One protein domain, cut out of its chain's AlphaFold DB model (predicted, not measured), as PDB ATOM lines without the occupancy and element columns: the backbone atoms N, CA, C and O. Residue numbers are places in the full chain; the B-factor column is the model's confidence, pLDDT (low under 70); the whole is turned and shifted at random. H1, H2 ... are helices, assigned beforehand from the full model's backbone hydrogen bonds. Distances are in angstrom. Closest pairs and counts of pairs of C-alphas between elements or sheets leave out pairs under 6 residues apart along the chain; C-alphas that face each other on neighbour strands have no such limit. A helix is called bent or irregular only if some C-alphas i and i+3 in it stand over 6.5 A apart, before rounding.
ATOM      1  N   VAL A  80     107.462 182.123 102.318       66.56
ATOM      2  CA  VAL A  80     107.429 180.645 102.255       66.56
ATOM      3  C   VAL A  80     106.784 180.070 103.519       66.56
ATOM      4  O   VAL A  80     106.156 179.020 103.483       66.56
ATOM      5  N   SER A  81     106.848 180.816 104.621       58.97
ATOM      6  CA  SER A  81     106.126 180.540 105.852       58.97
ATOM      7  C   SER A  81     104.595 180.545 105.698       58.97
ATOM      8  O   SER A  81     103.962 179.718 106.333       58.97
ATOM      9  N   LEU A  82     103.980 181.376 104.848       60.16
ATOM     10  CA  LEU A  82     102.536 181.341 104.559       60.16
ATOM     11  C   LEU A  82     102.110 180.070 103.809       60.16
ATOM     12  O   LEU A  82     100.971 179.650 103.950       60.16
ATOM     13  N   ILE A  83     103.006 179.469 103.020       63.59
ATOM     14  CA  ILE A  83     102.730 178.244 102.251       63.59
ATOM     15  C   ILE A  83     103.093 176.998 103.077       63.59
ATOM     16  O   ILE A  83     102.336 176.035 103.115       63.59
ATOM     17  N   ALA A  84     104.205 177.023 103.813       67.69
ATOM     18  CA  ALA A  84     104.670 175.895 104.619       67.69
ATOM     19  C   ALA A  84     103.913 175.727 105.954       67.69
ATOM     20  O   ALA A  84     103.728 174.597 106.404       67.69
ATOM     21  N   LYS A  85     103.438 176.813 106.589       70.31
ATOM     22  CA  LYS A  85     102.680 176.758 107.862       70.31
ATOM     23  C   LYS A  85     101.290 176.121 107.777       70.31
ATOM     24  O   LYS A  85     100.868 175.590 108.796       70.31
ATOM     25  N   PRO A  86     100.559 176.163 106.654       80.88
ATOM     26  CA  PRO A  86      99.350 175.353 106.508       80.88
ATOM     27  C   PRO A  86      99.620 173.974 105.888       80.88
ATOM     28  O   PRO A  86      98.826 173.065 106.098       80.88
ATOM     29  N   LEU A  87     100.722 173.783 105.148       83.06
ATOM     30  CA  LEU A  87     101.010 172.516 104.454       83.06
ATOM     31  C   LEU A  87     101.811 171.490 105.272       83.06
ATOM     32  O   LEU A  87     101.847 170.318 104.899       83.06
ATOM     33  N   TRP A  88     102.420 171.877 106.398       87.06
ATOM     34  CA  TRP A  88     103.155 170.940 107.259       87.06
ATOM     35  C   TRP A  88     102.363 169.701 107.735       87.06
ATOM     36  O   TRP A  88     102.988 168.638 107.759       87.06
ATOM     37  N   PRO A  89     101.043 169.727 108.050       87.94
ATOM     38  CA  PRO A  89     100.336 168.502 108.427       87.94
ATOM     39  C   PRO A  89     100.274 167.501 107.272       87.94
ATOM     40  O   PRO A  89     100.365 166.301 107.509       87.94
ATOM     41  N   PHE A  90     100.190 167.970 106.024       90.12
ATOM     42  CA  PHE A  90     100.213 167.095 104.853       90.12
ATOM     43  C   PHE A  90     101.604 166.505 104.620       90.12
ATOM     44  O   PHE A  90     101.710 165.334 104.277       90.12
ATOM     45  N   GLY A  91     102.669 167.270 104.879       91.75
ATOM     46  CA  GLY A  91     104.039 166.751 104.853       91.75
ATOM     47  C   GLY A  91     104.302 165.688 105.927       91.75
ATOM     48  O   GLY A  91     104.969 164.692 105.668       91.75
ATOM     49  N   ILE A  92     103.747 165.855 107.131       93.44
ATOM     50  CA  ILE A  92     103.828 164.819 108.171       93.44
ATOM     51  C   ILE A  92     102.998 163.601 107.775       93.44
ATOM     52  O   ILE A  92     103.475 162.476 107.897       93.44
ATOM     53  N   ALA A  93     101.778 163.807 107.277       91.19
ATOM     54  CA  ALA A  93     100.917 162.715 106.846       91.19
ATOM     55  C   ALA A  93     101.589 161.865 105.757       91.19
ATOM     56  O   ALA A  93     101.586 160.643 105.866       91.19
ATOM     57  N   THR A  94     102.235 162.480 104.761       91.88
ATOM     58  CA  THR A  94     102.957 161.731 103.723       91.88
ATOM     59  C   THR A  94     104.133 160.944 104.287       91.88
ATOM     60  O   THR A  94     104.306 159.790 103.905       91.88
ATOM     61  N   LEU A  95     104.902 161.506 105.223       94.00
ATOM     62  CA  LEU A  95     105.987 160.782 105.893       94.00
ATOM     63  C   LEU A  95     105.472 159.576 106.688       94.00
ATOM     64  O   LEU A  95     106.037 158.486 106.592       94.00
ATOM     65  N   VAL A  96     104.379 159.750 107.434       95.69
ATOM     66  CA  VAL A  96     103.752 158.668 108.206       95.69
ATOM     67  C   VAL A  96     103.229 157.578 107.274       95.69
ATOM     68  O   VAL A  96     103.535 156.403 107.468       95.69
ATOM     69  N   THR A  97     102.482 157.944 106.230       93.56
ATOM     70  CA  THR A  97     101.970 156.982 105.248       93.56
ATOM     71  C   THR A  97     103.104 156.255 104.537       93.56
ATOM     72  O   THR A  97     103.026 155.040 104.372       93.56
ATOM     73  N   TYR A  98     104.174 156.957 104.164       94.12
ATOM     74  CA  TYR A  98     105.334 156.350 103.522       94.12
ATOM     75  C   TYR A  98     105.974 155.277 104.409       94.12
ATOM     76  O   TYR A  98     106.207 154.170 103.933       94.12
ATOM     77  N   TYR A  99     106.170 155.560 105.700       92.25
ATOM     78  CA  TYR A  99     106.730 154.596 106.651       92.25
ATOM     79  C   TYR A  99     105.842 153.354 106.845       92.25
ATOM     80  O   TYR A  99     106.335 152.225 106.926       92.25
ATOM     81  N   LEU A 100     104.519 153.535 106.899       91.31
ATOM     82  CA  LEU A 100     103.595 152.402 106.987       91.31
ATOM     83  C   LEU A 100     103.634 151.548 105.717       91.31
ATOM     84  O   LEU A 100     103.690 150.322 105.799       91.31
ATOM     85  N   VAL A 101     103.615 152.187 104.546       91.38
ATOM     86  CA  VAL A 101     103.635 151.490 103.258       91.38
ATOM     87  C   VAL A 101     104.960 150.760 103.055       91.38
ATOM     88  O   VAL A 101     104.936 149.603 102.645       91.38
ATOM     89  N   SER A 102     106.099 151.371 103.394       85.94
ATOM     90  CA  SER A 102     107.406 150.714 103.283       85.94
ATOM     91  C   SER A 102     107.481 149.471 104.174       85.94
ATOM     92  O   SER A 102     107.879 148.405 103.712       85.94
ATOM     93  N   SER A 103     106.985 149.564 105.411       83.12
ATOM     94  CA  SER A 103     106.948 148.434 106.349       83.12
ATOM     95  C   SER A 103     106.042 147.298 105.852       83.12
ATOM     96  O   SER A 103     106.393 146.120 105.935       83.12
ATOM     97  N   ALA A 104     104.877 147.638 105.293       83.88
ATOM     98  CA  ALA A 104     103.957 146.659 104.720       83.88
ATOM     99  C   ALA A 104     104.537 145.984 103.464       83.88
ATOM    100  O   ALA A 104     104.359 144.782 103.267       83.88
ATOM    101  N   GLN A 105     105.267 146.734 102.635       82.06
ATOM    102  CA  GLN A 105     105.961 146.201 101.465       82.06
ATOM    103  C   GLN A 105     107.079 145.236 101.869       82.06
ATOM    104  O   GLN A 105     107.164 144.148 101.306       82.06
ATOM    105  N   GLU A 106     107.888 145.571 102.874       76.44
ATOM    106  CA  GLU A 106     108.927 144.671 103.390       76.44
ATOM    107  C   GLU A 106     108.344 143.355 103.924       76.44
ATOM    108  O   GLU A 106     108.876 142.278 103.638       76.44
ATOM    109  N   ALA A 107     107.223 143.418 104.647       76.75
ATOM    110  CA  ALA A 107     106.520 142.232 105.126       76.75
ATOM    111  C   ALA A 107     105.929 141.401 103.972       76.75
ATOM    112  O   ALA A 107     106.072 140.178 103.951       76.75
ATOM    113  N   GLY A 108     105.320 142.053 102.977       74.88
ATOM    114  CA  GLY A 108     104.742 141.386 101.809       74.88
ATOM    115  C   GLY A 108     105.790 140.697 100.935       74.88
ATOM    116  O   GLY A 108     105.584 139.577 100.473       74.88
ATOM    117  N   VAL A 109     106.956 141.313 100.764       71.50
ATOM    118  CA  VAL A 109     108.067 140.768  99.975       71.50
ATOM    119  C   VAL A 109     108.731 139.554 100.648       71.50
ATOM    120  O   VAL A 109     109.312 138.704  99.969       71.50
ATOM    121  N   ARG A 110     108.632 139.444 101.978       68.50
ATOM    122  CA  ARG A 110     109.146 138.317 102.777       68.50
ATOM    123  C   ARG A 110     108.160 137.155 102.924       68.50
ATOM    124  O   ARG A 110     108.548 136.116 103.462       68.50
ATOM    125  N   SER A 111     106.922 137.319 102.458       69.69
ATOM    126  CA  SER A 111     105.897 136.273 102.480       69.69
ATOM    127  C   SER A 111     106.313 135.039 101.666       69.69
ATOM    128  O   SER A 111     107.128 135.119 100.742       69.69
ATOM    129  N   GLU A 112     105.762 133.879 102.022       62.66
ATOM    130  CA  GLU A 112     106.121 132.571 101.448       62.66
ATOM    131  C   GLU A 112     105.953 132.517  99.923       62.66
ATOM    132  O   GLU A 112     106.776 131.906  99.241       62.66
ATOM    133  N   GLU A 113     104.975 133.254  99.397       64.50
ATOM    134  CA  GLU A 113     104.662 133.352  97.969       64.50
ATOM    135  C   GLU A 113     105.668 134.217  97.185       64.50
ATOM    136  O   GLU A 113     105.871 134.036  95.986       64.50
ATOM    137  N   HIS A 114     106.307 135.200  97.827       61.03
ATOM    138  CA  HIS A 114     107.147 136.200  97.141       61.03
ATOM    139  C   HIS A 114     108.636 136.102  97.488       61.03
ATOM    140  O   HIS A 114     109.481 136.709  96.817       61.03
ATOM    141  N   ARG A 115     108.988 135.266  98.472       61.91
ATOM    142  CA  ARG A 115     110.373 135.005  98.883       61.91
ATOM    143  C   ARG A 115     111.217 134.335  97.795       61.91
ATOM    144  O   ARG A 115     112.411 134.603  97.717       61.91
ATOM    145  N   ASN A 116     110.612 133.491  96.958       62.81
ATOM    146  CA  ASN A 116     111.325 132.704  95.941       62.81
ATOM    147  C   ASN A 116     111.284 133.336  94.535       62.81
ATOM    148  O   ASN A 116     111.731 132.718  93.571       62.81
ATOM    149  N   ASN A 117     110.737 134.549  94.389       64.25
ATOM    150  CA  ASN A 117     110.642 135.204  93.087       64.25
ATOM    151  C   ASN A 117     112.006 135.814  92.686       64.25
ATOM    152  O   ASN A 117     112.517 136.666  93.418       64.25
ATOM    153  N   PRO A 118     112.586 135.458  91.519       64.19
ATOM    154  CA  PRO A 118     113.907 135.931  91.086       64.19
ATOM    155  C   PRO A 118     113.991 137.446  90.834       64.19
ATOM    156  O   PRO A 118     115.085 137.981  90.688       64.19
ATOM    157  N   LYS A 119     112.855 138.155  90.783       69.88
ATOM    158  CA  LYS A 119     112.795 139.620  90.631       69.88
ATOM    159  C   LYS A 119     112.788 140.379  91.959       69.88
ATOM    160  O   LYS A 119     112.710 141.604  91.952       69.88
ATOM    161  N   ASN A 120     112.821 139.680  93.091       68.38
ATOM    162  CA  ASN A 120     112.772 140.296  94.407       68.38
ATOM    163  C   ASN A 120     114.145 140.915  94.768       68.38
ATOM    164  O   ASN A 120     115.094 140.168  95.015       68.38
ATOM    165  N   PRO A 121     114.276 142.255  94.857       67.44
ATOM    166  CA  PRO A 121     115.546 142.907  95.194       67.44
ATOM    167  C   PRO A 121     116.001 142.623  96.635       67.44
ATOM    168  O   PRO A 121     117.174 142.785  96.963       67.44
ATOM    169  N   TYR A 122     115.095 142.148  97.493       61.00
ATOM    170  CA  TYR A 122     115.396 141.723  98.856       61.00
ATOM    171  C   TYR A 122     115.742 140.235  98.949       61.00
ATOM    172  O   TYR A 122     116.076 139.785 100.038       61.00
ATOM    173  N   ALA A 123     115.735 139.465  97.853       61.06
ATOM    174  CA  ALA A 123     116.091 138.043  97.880       61.06
ATOM    175  C   ALA A 123     117.488 137.804  98.481       61.06
ATOM    176  O   ALA A 123     117.654 136.916  99.315       61.06
ATOM    177  N   ALA A 124     118.468 138.651  98.145       63.44
ATOM    178  CA  ALA A 124     119.815 138.588  98.712       63.44
ATOM    179  C   ALA A 124     119.844 138.922 100.217       63.44
ATOM    180  O   ALA A 124     120.550 138.269 100.980       63.44
ATOM    181  N   GLN A 125     119.043 139.895 100.665       64.94
ATOM    182  CA  GLN A 125     118.962 140.293 102.078       64.94
ATOM    183  C   GLN A 125     118.164 139.293 102.921       64.94
ATOM    184  O   GLN A 125     118.506 139.052 104.072       64.94
ATOM    185  N   ILE A 126     117.128 138.675 102.353       60.59
ATOM    186  CA  ILE A 126     116.349 137.614 102.996       60.59
ATOM    187  C   ILE A 126     117.189 136.337 103.091       60.59
ATOM    188  O   ILE A 126     117.157 135.681 104.124       60.59
ATOM    189  N   ALA A 127     117.972 136.001 102.059       58.34
ATOM    190  CA  ALA A 127     118.914 134.885 102.100       58.34
ATOM    191  C   ALA A 127     120.039 135.120 103.121       58.34
ATOM    192  O   ALA A 127     120.335 134.218 103.897       58.34
ATOM    193  N   ALA A 128     120.606 136.332 103.182       60.59
ATOM    194  CA  ALA A 128     121.606 136.699 104.185       60.59
ATOM    195  C   ALA A 128     121.026 136.688 105.610       60.59
ATOM    196  O   ALA A 128     121.599 136.067 106.495       60.59
ATOM    197  N   ALA A 129     119.852 137.287 105.837       60.94
ATOM    198  CA  ALA A 129     119.181 137.255 107.137       60.94
ATOM    199  C   ALA A 129     118.826 135.823 107.569       60.94
ATOM    200  O   ALA A 129     118.993 135.480 108.731       60.94
ATOM    201  N   LYS A 130     118.396 134.963 106.635       57.16
ATOM    202  CA  LYS A 130     118.109 133.544 106.893       57.16
ATOM    203  C   LYS A 130     119.375 132.705 107.121       57.16
ATOM    204  O   LYS A 130     119.285 131.682 107.779       57.16
ATOM    205  N   ALA A 131     120.528 133.123 106.595       51.72
ATOM    206  CA  ALA A 131     121.825 132.481 106.829       51.72
ATOM    207  C   ALA A 131     122.463 132.870 108.178       51.72
ATOM    208  O   ALA A 131     123.396 132.207 108.621       51.72
ATOM    209  N   HIS A 132     121.966 133.931 108.822       47.31
ATOM    210  CA  HIS A 132     122.391 134.389 110.150       47.31
ATOM    211  C   HIS A 132     121.479 133.900 111.298       47.31
ATOM    212  O   HIS A 132     121.619 134.383 112.422       47.31
ATOM    213  N   HIS A 133     120.569 132.957 111.026       37.00
ATOM    214  CA  HIS A 133     119.738 132.264 112.016       37.00
ATOM    215  C   HIS A 133     120.152 130.802 112.171       37.00
ATOM    216  O   HIS A 133     120.476 130.174 111.138       37.00
TER     217      HIS A 133
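What this domain is: This is residues 80 to 133 of the 133 residues of the protein "ATP synthase j chain domain-containing protein" of Thanatephorus cucumeris (strain AG1-IA) (UniProt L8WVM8). One long helix, H1, with a kink near its first end, is an arm sticking out with residues 80 to 105, and a small head at its other end holds a loop, residues 110 to 122, and the short helix H2. The printed part has 54 residues with two named helices, H1 then H2, no named strand, and is all helix in class. It is extended, with a radius of gyration of the C-alphas of 17.6 A and spans of 52 by 21 by 16 A.

How they stand to each other: Start with H1, residues 80 to 109: look near residue 87 for a kink of 52 degrees, where the helix is irregular, with C-alphas 86 and 89 7.2 A apart. H2, residues 123 to 131, is apart from H1, with no C-alpha of the one within 8 A of the other. Every O i to N i+4 pair is within hydrogen-bond range in H2, and 23 of 26 in H1.

Where its parts are: Find C-alpha 80 at (107.429, 180.645, 102.255); from there H1 runs 39.9 A to C-alpha 109 at (108.067, 140.768, 99.975). H2 runs 12.0 A to C-alpha 131 at (121.825, 132.481, 106.829).

The domain as a whole: The C-alphas farthest apart, of Leu 82 and Ala 131, are 52.6 A apart. The printed part has no cut, and a long link of 13 residues joins H1 to H2. Look for pLDDT under 70, the model's low confidence, in 29 residues: 80 to 84 and 110 to 133.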